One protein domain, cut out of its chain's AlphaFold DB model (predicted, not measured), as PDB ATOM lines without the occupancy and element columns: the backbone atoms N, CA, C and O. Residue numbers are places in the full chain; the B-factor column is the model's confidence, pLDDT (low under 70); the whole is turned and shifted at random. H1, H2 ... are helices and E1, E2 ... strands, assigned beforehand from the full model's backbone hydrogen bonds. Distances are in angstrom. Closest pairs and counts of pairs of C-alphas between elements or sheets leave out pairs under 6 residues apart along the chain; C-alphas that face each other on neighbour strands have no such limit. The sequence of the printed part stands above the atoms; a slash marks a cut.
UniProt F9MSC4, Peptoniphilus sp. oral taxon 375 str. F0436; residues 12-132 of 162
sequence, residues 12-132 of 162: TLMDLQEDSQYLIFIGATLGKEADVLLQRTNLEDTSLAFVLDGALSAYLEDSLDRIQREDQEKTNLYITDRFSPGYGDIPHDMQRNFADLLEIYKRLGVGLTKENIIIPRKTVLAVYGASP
ATOM      1  N   THR A  12      34.887 -20.498  26.598       85.75
ATOM      2  CA  THR A  12      35.235 -21.792  25.987       85.75
ATOM      3  C   THR A  12      35.444 -21.672  24.479       85.75
ATOM      4  O   THR A  12      36.456 -22.146  23.968       85.75
ATOM      5  N   LEU A  13      34.518 -21.017  23.772       89.38
ATOM      6  CA  LEU A  13      34.602 -20.857  22.320       89.38
ATOM      7  C   LEU A  13      35.611 -19.786  21.889       89.38
ATOM      8  O   LEU A  13      36.239 -19.939  20.843       89.38
ATOM      9  N   MET A  14      35.800 -18.729  22.687       89.56
ATOM     10  CA  MET A  14      36.859 -17.744  22.444       89.56
ATOM     11  C   MET A  14      38.245 -18.378  22.551       89.56
ATOM     12  O   MET A  14      39.022 -18.271  21.607       89.56
ATOM     13  N   ASP A  15      38.515 -19.111  23.635       87.88
ATOM     14  CA  ASP A  15      39.775 -19.833  23.804       87.88
ATOM     15  C   ASP A  15      39.962 -20.852  22.663       87.88
ATOM     16  O   ASP A  15      41.043 -20.961  22.098       87.88
ATOM     17  N   LEU A  16      38.902 -21.583  22.278       89.12
ATOM     18  CA  LEU A  16      38.957 -22.526  21.154       89.12
ATOM     19  C   LEU A  16      39.393 -21.836  19.857       89.12
ATOM     20  O   LEU A  16      40.220 -22.377  19.130       89.12
ATOM     21  N   GLN A  17      38.835 -20.662  19.558       91.06
ATOM     22  CA  GLN A  17      39.185 -19.899  18.365       91.06
ATOM     23  C   GLN A  17      40.621 -19.360  18.419       91.06
ATOM     24  O   GLN A  17      41.275 -19.296  17.383       91.06
ATOM     25  N   GLU A  18      41.100 -18.950  19.592       89.62
ATOM     26  CA  GLU A  18      42.464 -18.437  19.770       89.62
ATOM     27  C   GLU A  18      43.517 -19.549  19.682       89.62
ATOM     28  O   GLU A  18      44.552 -19.368  19.040       89.62
ATOM     29  N   ASP A  19      43.229 -20.711  20.268       88.62
ATOM     30  CA  ASP A  19      44.144 -21.852  20.329       88.62
ATOM     31  C   ASP A  19      44.192 -22.659  19.019       88.62
ATOM     32  O   ASP A  19      45.078 -23.503  18.842       88.62
ATOM     33  N   SER A  20      43.245 -22.446  18.102       91.31
ATOM     34  CA  SER A  20      43.083 -23.264  16.894       91.31
ATOM     35  C   SER A  20      43.481 -22.523  15.624       91.31
ATOM     36  O   SER A  20      43.117 -21.375  15.402       91.31
ATOM     37  N   GLN A  21      44.178 -23.225  14.731       92.69
ATOM     38  CA  GLN A  21      44.466 -22.732  13.386       92.69
ATOM     39  C   GLN A  21      43.237 -22.815  12.473       92.69
ATOM     40  O   GLN A  21      43.087 -21.986  11.576       92.69
ATOM     41  N   TYR A  22      42.369 -23.806  12.698       93.56
ATOM     42  CA  TYR A  22      41.081 -23.928  12.022       93.56
ATOM     43  C   TYR A  22      39.982 -24.265  13.020       93.56
ATOM     44  O   TYR A  22      40.196 -25.028  13.958       93.56
ATOM     45  N   LEU A  23      38.791 -23.731  12.771       94.88
ATOM     46  CA  LEU A  23      37.559 -24.148  13.422       94.88
ATOM     47  C   LEU A  23      36.773 -24.982  12.422       94.88
ATOM     48  O   LEU A  23      36.548 -24.553  11.289       94.88
ATOM     49  N   ILE A  24      36.358 -26.165  12.851       95.69
ATOM     50  CA  ILE A  24      35.607 -27.115  12.042       95.69
ATOM     51  C   ILE A  24      34.235 -27.265  12.682       95.69
ATOM     52  O   ILE A  24      34.104 -27.707  13.823       95.69
ATOM     53  N   PHE A  25      33.207 -26.859  11.943       96.44
ATOM     54  CA  PHE A  25      31.816 -27.024  12.342       96.44
ATOM     55  C   PHE A  25      31.268 -28.307  11.736       96.44
ATOM     56  O   PHE A  25      31.440 -28.563  10.544       96.44
ATOM     57  N   ILE A  26      30.570 -29.086  12.552       96.94
ATOM     58  CA  ILE A  26      30.012 -30.371  12.156       96.94
ATOM     59  C   ILE A  26      28.539 -30.460  12.532       96.94
ATOM     60  O   ILE A  26      28.124 -30.068  13.623       96.94
ATOM     61  N   GLY A  27      27.752 -30.994  11.604       97.00
ATOM     62  CA  GLY A  27      26.364 -31.373  11.815       97.00
ATOM     63  C   GLY A  27      26.163 -32.808  11.355       97.00
ATOM     64  O   GLY A  27      26.426 -33.116  10.194       97.00
ATOM     65  N   ALA A  28      25.698 -33.679  12.245       97.12
ATOM     66  CA  ALA A  28      25.445 -35.084  11.940       97.12
ATOM     67  C   ALA A  28      24.107 -35.525  12.527       97.12
ATOM     68  O   ALA A  28      23.747 -35.116  13.629       97.12
ATOM     69  N   THR A  29      23.375 -36.369  11.804       97.56
ATOM     70  CA  THR A  29      22.086 -36.908  12.244       97.56
ATOM     71  C   THR A  29      21.931 -38.359  11.807       97.56
ATOM     72  O   THR A  29      22.403 -38.735  10.736       97.56
ATOM     73  N   LEU A  30      21.235 -39.165  12.612       97.31
ATOM     74  CA  LEU A  30      20.777 -40.502  12.207       97.31
ATOM     75  C   LEU A  30      19.445 -40.469  11.440       97.31
ATOM     76  O   LEU A  30      18.906 -41.516  11.086       97.31
ATOM     77  N   GLY A  31      18.910 -39.273  11.180       96.12
ATOM     78  CA  GLY A  31      17.670 -39.091  10.438       96.12
ATOM     79  C   GLY A  31      16.417 -39.380  11.265       96.12
ATOM     80  O   GLY A  31      16.460 -39.791  12.426       96.12
ATOM     81  N   LYS A  32      15.257 -39.127  10.653       95.56
ATOM     82  CA  LYS A  32      13.943 -39.308  11.295       95.56
ATOM     83  C   LYS A  32      13.613 -40.784  11.519       95.56
ATOM     84  O   LYS A  32      12.801 -41.118  12.373       95.56
ATOM     85  N   GLU A  33      14.228 -41.670  10.744       96.06
ATOM     86  CA  GLU A  33      14.038 -43.113  10.801       96.06
ATOM     87  C   GLU A  33      14.511 -43.679  12.143       96.06
ATOM     88  O   GLU A  33      13.870 -44.586  12.670       96.06
ATOM     89  N   ALA A  34      15.559 -43.097  12.737       96.38
ATOM     90  CA  ALA A  34      16.003 -43.436  14.086       96.38
ATOM     91  C   ALA A  34      14.932 -43.099  15.140       96.38
ATOM     92  O   ALA A  34      14.632 -43.926  16.001       96.38
ATOM     93  N   ASP A  35      14.298 -41.927  15.032       95.56
ATOM     94  CA  ASP A  35      13.207 -41.525  15.927       95.56
ATOM     95  C   ASP A  35      11.972 -42.424  15.739       95.56
ATOM     96  O   ASP A  35      11.361 -42.849  16.720       95.56
ATOM     97  N   VAL A  36      11.621 -42.766  14.491       96.94
ATOM     98  CA  VAL A  36      10.511 -43.687  14.176       96.94
ATOM     99  C   VAL A  36      10.774 -45.083  14.734       96.94
ATOM    100  O   VAL A  36       9.870 -45.691  15.306       96.94
ATOM    101  N   LEU A  37      11.994 -45.600  14.575       97.19
ATOM    102  CA  LEU A  37      12.385 -46.896  15.119       97.19
ATOM    103  C   LEU A  37      12.262 -46.889  16.645       97.19
ATOM    104  O   LEU A  37      11.606 -47.764  17.201       97.19
ATOM    105  N   LEU A  38      12.805 -45.860  17.303       97.12
ATOM    106  CA  LEU A  38      12.726 -45.712  18.751       97.12
ATOM    107  C   LEU A  38      11.274 -45.656  19.244       97.12
ATOM    108  O   LEU A  38      10.926 -46.325  20.213       97.12
ATOM    109  N   GLN A  39      10.414 -44.890  18.567       97.06
ATOM    110  CA  GLN A  39       8.992 -44.799  18.903       97.06
ATOM    111  C   GLN A  39       8.286 -46.149  18.771       97.06
ATOM    112  O   GLN A  39       7.541 -46.526  19.671       97.06
ATOM    113  N   ARG A  40       8.532 -46.887  17.680       97.94
ATOM    114  CA  ARG A  40       7.948 -48.220  17.466       97.94
ATOM    115  C   ARG A  40       8.394 -49.198  18.544       97.94
ATOM    116  O   ARG A  40       7.543 -49.809  19.178       97.94
ATOM    117  N   THR A  41       9.697 -49.276  18.810       98.12
ATOM    118  CA  THR A  41      10.233 -50.137  19.868       98.12
ATOM    119  C   THR A  41       9.653 -49.762  21.227       98.12
ATOM    120  O   THR A  41       9.307 -50.647  21.991       98.12
ATOM    121  N   ASN A  42       9.459 -48.474  21.521       97.50
ATOM    122  CA  ASN A  42       8.910 -48.036  22.805       97.50
ATOM    123  C   ASN A  42       7.428 -48.397  23.007       97.50
ATOM    124  O   ASN A  42       6.974 -48.455  24.146       97.50
ATOM    125  N   LEU A  43       6.665 -48.613  21.931       97.94
ATOM    126  CA  LEU A  43       5.286 -49.109  22.023       97.94
ATOM    127  C   LEU A  43       5.229 -50.609  22.345       97.94
ATOM    128  O   LEU A  43       4.243 -51.061  22.922       97.94
ATOM    129  N   GLU A  44       6.263 -51.362  21.971       97.00
ATOM    130  CA  GLU A  44       6.354 -52.811  22.180       97.00
ATOM    131  C   GLU A  44       7.085 -53.157  23.487       97.00
ATOM    132  O   GLU A  44       6.601 -53.966  24.276       97.00
ATOM    133  N   ASP A  45       8.234 -52.521  23.729       98.19
ATOM    134  CA  ASP A  45       9.099 -52.723  24.888       98.19
ATOM    135  C   ASP A  45       9.893 -51.444  25.217       98.19
ATOM    136  O   ASP A  45      10.899 -51.094  24.588       98.19
ATOM    137  N   THR A  46       9.467 -50.759  26.277       97.69
ATOM    138  CA  THR A  46      10.118 -49.550  26.802       97.69
ATOM    139  C   THR A  46      11.570 -49.788  27.233       97.69
ATOM    140  O   THR A  46      12.414 -48.904  27.080       97.69
ATOM    141  N   SER A  47      11.890 -50.964  27.781       98.25
ATOM    142  CA  SER A  47      13.248 -51.272  28.254       98.25
ATOM    143  C   SER A  47      14.190 -51.453  27.072       98.25
ATOM    144  O   SER A  47      15.295 -50.908  27.066       98.25
ATOM    145  N   LEU A  48      13.730 -52.159  26.037       98.19
ATOM    146  CA  LEU A  48      14.475 -52.297  24.792       98.19
ATOM    147  C   LEU A  48      14.648 -50.945  24.093       98.19
ATOM    148  O   LEU A  48      15.739 -50.651  23.610       98.19
ATOM    149  N   ALA A  49      13.620 -50.094  24.086       98.00
ATOM    150  CA  ALA A  49      13.721 -48.749  23.527       98.00
ATOM    151  C   ALA A  49      14.768 -47.899  24.256       98.00
ATOM    152  O   ALA A  49      15.535 -47.191  23.611       98.00
ATOM    153  N   PHE A  50      14.862 -48.000  25.583       97.69
ATOM    154  CA  PHE A  50      15.906 -47.317  26.347       97.69
ATOM    155  C   PHE A  50      17.317 -47.784  25.949       97.69
ATOM    156  O   PHE A  50      18.200 -46.958  25.713       97.69
ATOM    157  N   VAL A  51      17.524 -49.098  25.818       98.38
ATOM    158  CA  VAL A  51      18.802 -49.662  25.348       98.38
ATOM    159  C   VAL A  51      19.112 -49.197  23.924       98.38
ATOM    160  O   VAL A  51      20.239 -48.789  23.636       98.38
ATOM    161  N   LEU A  52      18.111 -49.202  23.043       98.00
ATOM    162  CA  LEU A  52      18.242 -48.746  21.664       98.00
ATOM    163  C   LEU A  52      18.594 -47.254  21.585       98.00
ATOM    164  O   LEU A  52      19.461 -46.880  20.800       98.00
ATOM    165  N   ASP A  53      17.981 -46.402  22.410       97.94
ATOM    166  CA  ASP A  53      18.308 -44.974  22.481       97.94
ATOM    167  C   ASP A  53      19.786 -44.748  22.829       97.94
ATOM    168  O   ASP A  53      20.461 -43.905  22.225       97.94
ATOM    169  N   GLY A  54      20.300 -45.540  23.774       97.56
ATOM    170  CA  GLY A  54      21.713 -45.579  24.132       97.56
ATOM    171  C   GLY A  54      22.595 -46.020  22.963       97.56
ATOM    172  O   GLY A  54      23.545 -45.317  22.623       97.56
ATOM    173  N   ALA A  55      22.245 -47.125  22.299       98.00
ATOM    174  CA  ALA A  55      22.991 -47.659  21.159       98.00
ATOM    175  C   ALA A  55      23.047 -46.679  19.975       98.00
ATOM    176  O   ALA A  55      24.114 -46.462  19.405       98.00
ATOM    177  N   LEU A  56      21.925 -46.033  19.644       97.81
ATOM    178  CA  LEU A  56      21.862 -44.995  18.612       97.81
ATOM    179  C   LEU A  56      22.745 -43.794  18.970       97.81
ATOM    180  O   LEU A  56      23.422 -43.247  18.106       97.81
ATOM    181  N   SER A  57      22.775 -43.395  20.246       95.56
ATOM    182  CA  SER A  57      23.648 -42.301  20.692       95.56
ATOM    183  C   SER A  57      25.122 -42.675  20.544       95.56
ATOM    184  O   SER A  57      25.883 -41.914  19.963       95.56
ATOM    185  N   ALA A  58      25.508 -43.865  21.012       96.81
ATOM    186  CA  ALA A  58      26.883 -44.352  20.917       96.81
ATOM    187  C   ALA A  58      27.345 -44.498  19.459       96.81
ATOM    188  O   ALA A  58      28.480 -44.173  19.131       96.81
ATOM    189  N   TYR A  59      26.455 -44.944  18.572       98.00
ATOM    190  CA  TYR A  59      26.749 -45.043  17.146       98.00
ATOM    191  C   TYR A  59      27.004 -43.672  16.498       98.00
ATOM    192  O   TYR A  59      27.928 -43.530  15.693       98.00
ATOM    193  N   LEU A  60      26.208 -42.657  16.853       96.69
ATOM    194  CA  LEU A  60      26.415 -41.292  16.366       96.69
ATOM    195  C   LEU A  60      27.752 -40.717  16.860       96.69
ATOM    196  O   LEU A  60      28.482 -40.138  16.059       96.69
ATOM    197  N   GLU A  61      28.099 -40.923  18.133       93.50
ATOM    198  CA  GLU A  61      29.382 -40.462  18.685       93.50
ATOM    199  C   GLU A  61      30.584 -41.176  18.049       93.50
ATOM    200  O   GLU A  61      31.509 -40.502  17.606       93.50
ATOM    201  N   ASP A  62      30.554 -42.508  17.874       96.69
ATOM    202  CA  ASP A  62      31.637 -43.225  17.171       96.69
ATOM    203  C   ASP A  62      31.801 -42.726  15.725       96.69
ATOM    204  O   ASP A  62      32.916 -42.620  15.211       96.69
ATOM    205  N   SER A  63      30.695 -42.373  15.064       97.31
ATOM    206  CA  SER A  63      30.729 -41.793  13.717       97.31
ATOM    207  C   SER A  63      31.406 -40.418  13.703       97.31
ATOM    208  O   SER A  63      32.223 -40.147  12.824       97.31
ATOM    209  N   LEU A  64      31.120 -39.564  14.688       96.31
ATOM    210  CA  LEU A  64      31.764 -38.256  14.843       96.31
ATOM    211  C   LEU A  64      33.254 -38.387  15.186       96.31
ATOM    212  O   LEU A  64      34.079 -37.668  14.622       96.31
ATOM    213  N   ASP A  65      33.617 -39.338  16.046       95.38
ATOM    214  CA  ASP A  65      35.008 -39.624  16.402       95.38
ATOM    215  C   ASP A  65      35.823 -40.090  15.192       95.38
ATOM    216  O   ASP A  65      36.989 -39.722  15.041       95.38
ATOM    217  N   ARG A  66      35.221 -40.887  14.298       96.62
ATOM    218  CA  ARG A  66      35.850 -41.267  13.024       96.62
ATOM    219  C   ARG A  66      36.122 -40.045  12.155       96.62
ATOM    220  O   ARG A  66      37.239 -39.913  11.669       96.62
ATOM    221  N   ILE A  67      35.149 -39.142  12.020       96.56
ATOM    222  CA  ILE A  67      35.308 -37.913  11.228       96.56
ATOM    223  C   ILE A  67      36.438 -37.046  11.798       96.56
ATOM    224  O   ILE A  67      37.301 -36.601  11.048       96.56
ATOM    225  N   GLN A  68      36.509 -36.875  13.120       94.81
ATOM    226  CA  GLN A  68      37.606 -36.130  13.740       94.81
ATOM    227  C   GLN A  68      38.976 -36.780  13.508       94.81
ATOM    228  O   GLN A  68      39.950 -36.070  13.263       94.81
ATOM    229  N   ARG A  69      39.070 -38.118  13.544       94.00
ATOM    230  CA  ARG A  69      40.316 -38.829  13.201       94.00
ATOM    231  C   ARG A  69      40.724 -38.585  11.749       94.00
ATOM    232  O   ARG A  69      41.891 -38.306  11.494       94.00
ATOM    233  N   GLU A  70      39.778 -38.627  10.817       96.25
ATOM    234  CA  GLU A  70      40.054 -38.314   9.412       96.25
ATOM    235  C   GLU A  70      40.515 -36.862   9.220       96.25
ATOM    236  O   GLU A  70      41.423 -36.599   8.431       96.25
ATOM    237  N   ASP A  71      39.918 -35.904   9.930       95.12
ATOM    238  CA  ASP A  71      40.330 -34.500   9.862       95.12
ATOM    239  C   ASP A  71      41.720 -34.278  10.461       95.12
ATOM    240  O   ASP A  71      42.511 -33.503   9.916       95.12
ATOM    241  N   GLN A  72      42.059 -34.992  11.537       93.56
ATOM    242  CA  GLN A  72      43.407 -34.998  12.101       93.56
ATOM    243  C   GLN A  72      44.438 -35.479  11.069       93.56
ATOM    244  O   GLN A  72      45.475 -34.840  10.889       93.56
ATOM    245  N   GLU A  73      44.146 -36.568  10.356       94.56
ATOM    246  CA  GLU A  73      45.017 -37.102   9.301       94.56
ATOM    247  C   GLU A  73      45.160 -36.129   8.121       94.56
ATOM    248  O   GLU A  73      46.268 -35.914   7.628       94.56
ATOM    249  N   LYS A  74      44.060 -35.495   7.692       94.38
ATOM    250  CA  LYS A  74      44.049 -34.537   6.570       94.38
ATOM    251  C   LYS A  74      44.789 -33.239   6.886       94.38
ATOM    252  O   LYS A  74      45.420 -32.665   6.002       94.38
ATOM    253  N   THR A  75      44.675 -32.748   8.118       92.62
ATOM    254  CA  THR A  75      45.258 -31.460   8.525       92.62
ATOM    255  C   THR A  75      46.673 -31.594   9.077       92.62
ATOM    256  O   THR A  75      47.416 -30.614   9.058       92.62
ATOM    257  N   ASN A  76      47.057 -32.784   9.557       93.38
ATOM    258  CA  ASN A  76      48.274 -33.012  10.340       93.38
ATOM    259  C   ASN A  76      48.371 -32.079  11.571       93.38
ATOM    260  O   ASN A  76      49.458 -31.670  11.979       93.38
ATOM    261  N   LEU A  77      47.215 -31.722  12.143       93.81
ATOM    262  CA  LEU A  77      47.061 -30.891  13.338       93.81
ATOM    263  C   LEU A  77      46.377 -31.690  14.447       93.81
ATOM    264  O   LEU A  77      45.665 -32.654  14.185       93.81
ATOM    265  N   TYR A  78      46.551 -31.271  15.697       92.06
ATOM    266  CA  TYR A  78      45.809 -31.855  16.807       92.06
ATOM    267  C   TYR A  78      44.349 -31.414  16.762       92.06
ATOM    268  O   TYR A  78      44.065 -30.219  16.685       92.06
ATOM    269  N   ILE A  79      43.431 -32.371  16.867       91.94
ATOM    270  CA  ILE A  79      42.001 -32.086  16.963       91.94
ATOM    271  C   ILE A  79      41.592 -31.947  18.433       91.94
ATOM    272  O   ILE A  79      42.004 -32.740  19.282       91.94
ATOM    273  N   THR A  80      40.814 -30.911  18.744       90.25
ATOM    274  CA  THR A  80      40.266 -30.686  20.089       90.25
ATOM    275  C   THR A  80      38.979 -31.478  20.321       90.25
ATOM    276  O   THR A  80      38.370 -32.011  19.391       90.25
ATOM    277  N   ASP A  81      38.498 -31.452  21.563       87.00
ATOM    278  CA  ASP A  81      37.140 -31.885  21.893       87.00
ATOM    279  C   ASP A  81      36.084 -31.073  21.118       87.00
ATOM    280  O   ASP A  81      36.332 -29.938  20.686       87.00
ATOM    281  N   ARG A  82      34.898 -31.672  20.952       90.25
ATOM    282  CA  ARG A  82      33.726 -31.051  20.324       90.25
ATOM    283  C   ARG A  82      32.938 -30.237  21.346       90.25
ATOM    284  O   ARG A  82      32.619 -30.721  22.429       90.25
ATOM    285  N   PHE A  83      32.551 -29.029  20.961       91.44
ATOM    286  CA  PHE A  83      31.713 -28.140  21.753       91.44
ATOM    287  C   PHE A  83      30.380 -27.900  21.056       91.44
ATOM    288  O   PHE A  83      30.338 -27.500  19.893       91.44
ATOM    289  N   SER A  84      29.292 -28.111  21.792       90.69
ATOM    290  CA  SER A  84      27.924 -27.920  21.309       90.69
ATOM    291  C   SER A  84      27.208 -26.856  22.149       90.69
ATOM    292  O   SER A  84      27.493 -26.732  23.347       90.69
ATOM    293  N   PRO A  85      26.251 -26.109  21.574       90.94
ATOM    294  CA  PRO A  85      25.391 -25.209  22.339       90.94
ATOM    295  C   PRO A  85      24.708 -25.910  23.524       90.94
ATOM    296  O   PRO A  85      24.289 -27.062  23.424       90.94
ATOM    297  N   GLY A  86      24.631 -25.224  24.671       84.50
ATOM    298  CA  GLY A  86      24.067 -25.765  25.915       84.50
ATOM    299  C   GLY A  86      25.067 -26.473  26.842       84.50
ATOM    300  O   GLY A  86      24.687 -26.871  27.948       84.50
ATOM    301  N   TYR A  87      26.340 -26.604  26.449       79.62
ATOM    302  CA  TYR A  87      27.409 -27.139  27.300       79.62
ATOM    303  C   TYR A  87      28.240 -26.029  27.956       79.62
ATOM    304  O   TYR A  87      28.611 -25.047  27.321       79.62
ATOM    305  N   GLY A  88      28.599 -26.208  29.232       79.00
ATOM    306  CA  GLY A  88      29.510 -25.297  29.934       79.00
ATOM    307  C   GLY A  88      28.980 -23.862  30.026       79.00
ATOM    308  O   GLY A  88      27.953 -23.617  30.657       79.00
ATOM    309  N   ASP A  89      29.715 -22.916  29.445       83.12
ATOM    310  CA  ASP A  89      29.344 -21.501  29.333       83.12
ATOM    311  C   ASP A  89      28.784 -21.127  27.949       83.12
ATOM    312  O   ASP A  89      28.643 -19.942  27.663       83.12
ATOM    313  N   ILE A  90      28.474 -22.115  27.098       87.62
ATOM    314  CA  ILE A  90      27.959 -21.929  25.737       87.62
ATOM    315  C   ILE A  90      26.429 -21.811  25.784       87.62
ATOM    316  O   ILE A  90      25.746 -22.800  26.083       87.62
ATOM    317  N   PRO A  91      25.856 -20.635  25.476       88.06
ATOM    318  CA  PRO A  91      24.414 -20.430  25.513       88.06
ATOM    319  C   PRO A  91      23.627 -21.333  24.546       88.06
ATOM    320  O   PRO A  91      24.062 -21.618  23.431       88.06
ATOM    321  N   HIS A  92      22.440 -21.780  24.977       88.69
ATOM    322  CA  HIS A  92      21.541 -22.633  24.177       88.69
ATOM    323  C   HIS A  92      20.892 -21.891  22.995       88.69
ATOM    324  O   HIS A  92      20.458 -22.498  22.020       88.69
ATOM    325  N   ASP A  93      20.808 -20.563  23.052       90.38
ATOM    326  CA  ASP A  93      20.318 -19.730  21.946       90.38
ATOM    327  C   ASP A  93      21.238 -19.769  20.713       90.38
ATOM    328  O   ASP A  93      20.744 -19.741  19.583       90.38
ATOM    329  N   MET A  94      22.540 -19.987  20.925       92.50
ATOM    330  CA  MET A  94      23.552 -20.144  19.875       92.50
ATOM    331  C   MET A  94      23.316 -21.362  18.969       92.50
ATOM    332  O   MET A  94      23.879 -21.455  17.876       92.50
ATOM    333  N   GLN A  95      22.430 -22.279  19.375       93.81
ATOM    334  CA  GLN A  95      21.945 -23.375  18.537       93.81
ATOM    335  C   GLN A  95      21.444 -22.882  17.173       93.81
ATOM    336  O   GLN A  95      21.662 -23.557  16.166       93.81
ATOM    337  N   ARG A  96      20.811 -21.698  17.118       94.50
ATOM    338  CA  ARG A  96      20.349 -21.100  15.854       94.50
ATOM    339  C   ARG A  96      21.515 -20.686  14.962       94.50
ATOM    340  O   ARG A  96      21.508 -21.012  13.784       94.50
ATOM    341  N   ASN A  97      22.551 -20.069  15.528       95.06
ATOM    342  CA  ASN A  97      23.733 -19.677  14.761       95.06
ATOM    343  C   ASN A  97      24.445 -20.890  14.144       95.06
ATOM    344  O   ASN A  97      24.839 -20.840  12.981       95.06
ATOM    345  N   PHE A  98      24.562 -21.995  14.889       95.38
ATOM    346  CA  PHE A  98      25.131 -23.244  14.368       95.38
ATOM    347  C   PHE A  98      24.261 -23.829  13.253       95.38
ATOM    348  O   PHE A  98      24.781 -24.273  12.231       95.38
ATOM    349  N   ALA A  99      22.939 -23.816  13.436       95.50
ATOM    350  CA  ALA A  99      21.992 -24.302  12.441       95.50
ATOM    351  C   ALA A  99      22.056 -23.521  11.123       95.50
ATOM    352  O   ALA A  99      22.043 -24.135  10.052       95.50
ATOM    353  N   ASP A 100      22.157 -22.196  11.214       95.00
ATOM    354  CA  ASP A 100      22.258 -21.308  10.060       95.00
ATOM    355  C   ASP A 100      23.600 -21.497   9.343       95.00
ATOM    356  O   ASP A 100      23.623 -21.697   8.129       95.00
ATOM    357  N   LEU A 101      24.712 -21.530  10.092       95.38
ATOM    358  CA  LEU A 101      26.056 -21.727   9.539       95.38
ATOM    359  C   LEU A 101      26.197 -23.069   8.803       95.38
ATOM    360  O   LEU A 101      26.803 -23.137   7.736       95.38
ATOM    361  N   LEU A 102      25.635 -24.138   9.370       95.75
ATOM    362  CA  LEU A 102      25.672 -25.484   8.792       95.75
ATOM    363  C   LEU A 102      24.583 -25.718   7.730       95.75
ATOM    364  O   LEU A 102      24.537 -26.799   7.140       95.75
ATOM    365  N   GLU A 103      23.704 -24.740   7.481       96.75
ATOM    366  CA  GLU A 103      22.536 -24.852   6.597       96.75
ATOM    367  C   GLU A 103      21.713 -26.135   6.866       96.75
ATOM    368  O   GLU A 103      21.301 -26.838   5.934       96.75
ATOM    369  N   ILE A 104      21.484 -26.479   8.142       96.62
ATOM    370  CA  ILE A 104      21.050 -27.831   8.553       96.62
ATOM    371  C   ILE A 104      19.724 -28.276   7.926       96.62
ATOM    372  O   ILE A 104      19.540 -29.457   7.636       96.62
ATOM    373  N   TYR A 105      18.820 -27.335   7.652       94.88
ATOM    374  CA  TYR A 105      17.551 -27.636   6.997       94.88
ATOM    375  C   TYR A 105      17.765 -28.083   5.547       94.88
ATOM    376  O   TYR A 105      17.221 -29.094   5.112       94.88
ATOM    377  N   LYS A 106      18.608 -27.355   4.811       95.81
ATOM    378  CA  LYS A 106      18.875 -27.585   3.386       95.81
ATOM    379  C   LYS A 106      19.817 -28.767   3.157       95.81
ATOM    380  O   LYS A 106      19.639 -29.492   2.184       95.81
ATOM    381  N   ARG A 107      20.828 -28.938   4.016       95.31
ATOM    382  CA  ARG A 107      21.883 -29.951   3.844       95.31
ATOM    383  C   ARG A 107      21.593 -31.269   4.548       95.31
ATOM    384  O   ARG A 107      21.948 -32.313   4.014       95.31
ATOM    385  N   LEU A 108      20.975 -31.225   5.729       94.44
ATOM    386  CA  LEU A 108      20.769 -32.405   6.579       94.44
ATOM    387  C   LEU A 108      19.290 -32.788   6.731       94.44
ATOM    388  O   LEU A 108      18.994 -33.850   7.270       94.44
ATOM    389  N   GLY A 109      18.354 -31.938   6.293       94.81
ATOM    390  CA  GLY A 109      16.924 -32.147   6.541       94.81
ATOM    391  C   GLY A 109      16.543 -32.033   8.022       94.81
ATOM    392  O   GLY A 109      15.530 -32.590   8.441       94.81
ATOM    393  N   VAL A 110      17.359 -31.337   8.821       96.81
ATOM    394  CA  VAL A 110      17.163 -31.150  10.264       96.81
ATOM    395  C   VAL A 110      16.450 -29.823  10.522       96.81
ATOM    396  O   VAL A 110      16.798 -28.791   9.948       96.81
ATOM    397  N   GLY A 111      15.461 -29.836  11.411       95.75
ATOM    398  CA  GLY A 111      14.742 -28.656  11.879       95.75
ATOM    399  C   GLY A 111      15.111 -28.238  13.303       95.75
ATOM    400  O   GLY A 111      15.652 -29.017  14.089       95.75
ATOM    401  N   LEU A 112      14.746 -27.000  13.642       95.94
ATOM    402  CA  LEU A 112      14.760 -26.459  15.001       95.94
ATOM    403  C   LEU A 112      13.366 -25.964  15.384       95.94
ATOM    404  O   LEU A 112      12.721 -25.259  14.605       95.94
ATOM    405  N   THR A 113      12.914 -26.271  16.600       94.31
ATOM    406  CA  THR A 113      11.689 -25.670  17.149       94.31
ATOM    407  C   THR A 113      11.904 -24.201  17.549       94.31
ATOM    408  O   THR A 113      13.009 -23.644  17.470       94.31
ATOM    409  N   LYS A 114      10.839 -23.532  18.010       91.25
ATOM    410  CA  LYS A 114      10.926 -22.167  18.564       91.25
ATOM    411  C   LYS A 114      11.793 -22.119  19.830       91.25
ATOM    412  O   LYS A 114      12.465 -21.123  20.079       91.25
ATOM    413  N   GLU A 115      11.857 -23.227  20.555       91.75
ATOM    414  CA  GLU A 115      12.625 -23.440  21.785       91.75
ATOM    415  C   GLU A 115      14.034 -24.009  21.519       91.75
ATOM    416  O   GLU A 115      14.703 -24.469  22.442       91.75
ATOM    417  N   ASN A 116      14.496 -23.994  20.261       92.50
ATOM    418  CA  ASN A 116      15.799 -24.522  19.830       92.50
ATOM    419  C   ASN A 116      15.980 -26.029  20.062       92.50
ATOM    420  O   ASN A 116      17.101 -26.502  20.245       92.50
ATOM    421  N   ILE A 117      14.895 -26.803  20.048       92.69
ATOM    422  CA  ILE A 117      14.988 -28.264  20.086       92.69
ATOM    423  C   ILE A 117      15.272 -28.769  18.671       92.69
ATOM    424  O   ILE A 117      14.564 -28.405  17.731       92.69
ATOM    425  N   ILE A 118      16.298 -29.607  18.531       95.25
ATOM    426  CA  ILE A 118      16.687 -30.217  17.256       95.25
ATOM    427  C   ILE A 118      15.769 -31.399  16.936       95.25
ATOM    428  O   ILE A 118      15.501 -32.239  17.798       95.25
ATOM    429  N   ILE A 119      15.300 -31.466  15.690       94.81
ATOM    430  CA  ILE A 119      14.486 -32.567  15.167       94.81
ATOM    431  C   ILE A 119      15.086 -32.999  13.824       94.81
ATOM    432  O   ILE A 119      15.136 -32.166  12.919       94.81
ATOM    433  N   PRO A 120      15.515 -34.263  13.645       95.94
ATOM    434  CA  PRO A 120      15.370 -35.430  14.537       95.94
ATOM    435  C   PRO A 120      16.220 -35.382  15.816       95.94
ATOM    436  O   PRO A 120      17.220 -34.661  15.869       95.94
ATOM    437  N   ARG A 121      15.854 -36.171  16.840       92.12
ATOM    438  CA  ARG A 121      16.489 -36.120  18.175       92.12
ATOM    439  C   ARG A 121      17.939 -36.597  18.181       92.12
ATOM    440  O   ARG A 121      18.741 -36.082  18.958       92.12
ATOM    441  N   LYS A 122      18.290 -37.589  17.357       95.31
ATOM    442  CA  LYS A 122      19.667 -38.101  17.232       95.31
ATOM    443  C   LYS A 122      20.463 -37.250  16.256       95.31
ATOM    444  O   LYS A 122      20.787 -37.691  15.155       95.31
ATOM    445  N   THR A 123      20.741 -36.022  16.683       96.88
ATOM    446  CA  THR A 123      21.471 -35.022  15.911       96.88
ATOM    447  C   THR A 123      22.466 -34.286  16.799       96.88
ATOM    448  O   THR A 123      22.126 -33.884  17.910       96.88
ATOM    449  N   VAL A 124      23.674 -34.068  16.289       96.12
ATOM    450  CA  VAL A 124      24.724 -33.263  16.922       96.12
ATOM    451  C   VAL A 124      25.066 -32.106  15.997       96.12
ATOM    452  O   VAL A 124      25.358 -32.333  14.826       96.12
ATOM    453  N   LEU A 125      25.044 -30.883  16.534       96.69
ATOM    454  CA  LEU A 125      25.680 -29.713  15.927       96.69
ATOM    455  C   LEU A 125      26.787 -29.253  16.872       96.69
ATOM    456  O   LEU A 125      26.498 -28.927  18.024       96.69
ATOM    457  N   ALA A 126      28.024 -29.233  16.395       95.62
ATOM    458  CA  ALA A 126      29.181 -28.938  17.223       95.62
ATOM    459  C   ALA A 126      30.268 -28.190  16.447       95.62
ATOM    460  O   ALA A 126      30.239 -28.102  15.219       95.62
ATOM    461  N   VAL A 127      31.239 -27.666  17.186       95.69
ATOM    462  CA  VAL A 127      32.474 -27.083  16.664       95.69
ATOM    463  C   VAL A 127      33.664 -27.677  17.403       95.69
ATOM    464  O   VAL A 127      33.596 -27.923  18.605       95.69
ATOM    465  N   TYR A 128      34.758 -27.909  16.694       93.88
ATOM    466  CA  TYR A 128      36.047 -28.273  17.274       93.88
ATOM    467  C   TYR A 128      37.172 -27.542  16.551       93.88
ATOM    468  O   TYR A 128      36.998 -26.991  15.463       93.88
ATOM    469  N   GLY A 129      38.326 -27.510  17.194       93.62
ATOM    470  CA  GLY A 129      39.533 -26.881  16.703       93.62
ATOM    471  C   GLY A 129      40.480 -27.884  16.061       93.62
ATOM    472  O   GLY A 129      40.576 -29.028  16.505       93.62
ATOM    473  N   ALA A 130      41.223 -27.427  15.061       94.38
ATOM    474  CA  ALA A 130      42.462 -28.043  14.613       94.38
ATOM    475  C   ALA A 130      43.621 -27.109  14.984       94.38
ATOM    476  O   ALA A 130      43.689 -25.976  14.502       94.38
ATOM    477  N   SER A 131      44.512 -27.563  15.864       92.25
ATOM    478  CA  SER A 131      45.572 -26.754  16.472       92.25
ATOM    479  C   SER A 131      46.966 -27.337  16.214       92.25
ATOM    480  O   SER A 131      47.147 -28.555  16.265       92.25
ATOM    481  N   PRO A 132      47.991 -26.495  15.974       89.12
ATOM    482  CA  PRO A 132      49.378 -26.953  15.889       89.12
ATOM    483  C   PRO A 132      49.940 -27.368  17.255       89.12
ATOM    484  O   PRO A 132      50.935 -28.089  17.324       89.12
TER     485      PRO A 132
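What this domain is: This is residues 12 to 132 of the 162 residues of a protein of Peptoniphilus sp. oral taxon 375 str. F0436 (UniProt F9MSC4). A narrow ribbon of two long antiparallel strands, E1 and E2, runs through the middle, with the long helix H3 along one side of it and the short helices H1, H4 and H5 on the other. H2 lies beyond the end of E1 and makes a helical hairpin with H3, packing on its first part. The printed part has 121 residues, with five named helices and two named strands in the order H1 E1 H2 H3 H4 H5 E2; the class is mixed, helices and strands. The whole is compact, with a radius of gyration of the C-alphas of 15.8 A, yet elongated, spanning 50 by 32 by 28 A.

How they stand to each other: H1, residues 12 to 19, comes closest to E2, residues 123 to 131, at the C-alphas of Leu 16 and Gly 129, 6.3 A apart. E1, residues 22 to 29, is the antiparallel neighbour of E2, at 160 degrees; N 24 and O 128 are 2.8 A apart and N 126 and O 26 are 2.9 A apart, within hydrogen-bond range. H2, residues 31 to 44, and H3, residues 46 to 75, touch and form a helical hairpin, opposite ways at a shallow tilt of 22 degrees; their closest C-alphas are those of Asn 42 and Ala 49, 4.9 A apart, and H3 touches H2 with residues 48 to 56 alone. The closest C-alphas of H3 and E1 are those of Leu 60 and Thr 29, 7.4 A apart. H4, residues 92 to 101, is apart from H3; its closest C-alpha pair with E2 is Phe 98 and Leu 125, 6.7 A apart. H5, residues 104 to 108, is close to H4 but not clearly touching, and comes closest to E1 at the C-alphas of Ile 104 and Gly 27, 7.2 A apart. In H1, H3 and H5 every O i to N i+4 pair is within hydrogen-bond range; in H2 9 of 10 are, and in H4 4 of 6.

Where its parts are: H1 begins at C-alpha 12, (35.235, -21.792, 25.987). E1 is 23.0 A long, H2 21.3 A, H3 43.5 A, H4 15.3 A and E2 25.5 A. H3 begins at C-alpha 46, (10.118, -49.550, 26.802), and E2 ends at C-alpha 131, (45.572, -26.754, 16.472).

The domain as a whole: The two C-alphas farthest apart, those of Glu 44 and Pro 132, are 50.6 A apart. The links H3 to H4, 16 residues, and H5 to E2, 14 residues, are long. Residues 78 to 79 pair with residues 130 to 131 of E2, antiparallel. The printed part has no cut; its mean pLDDT is 94.1, and no printed residue is under 70.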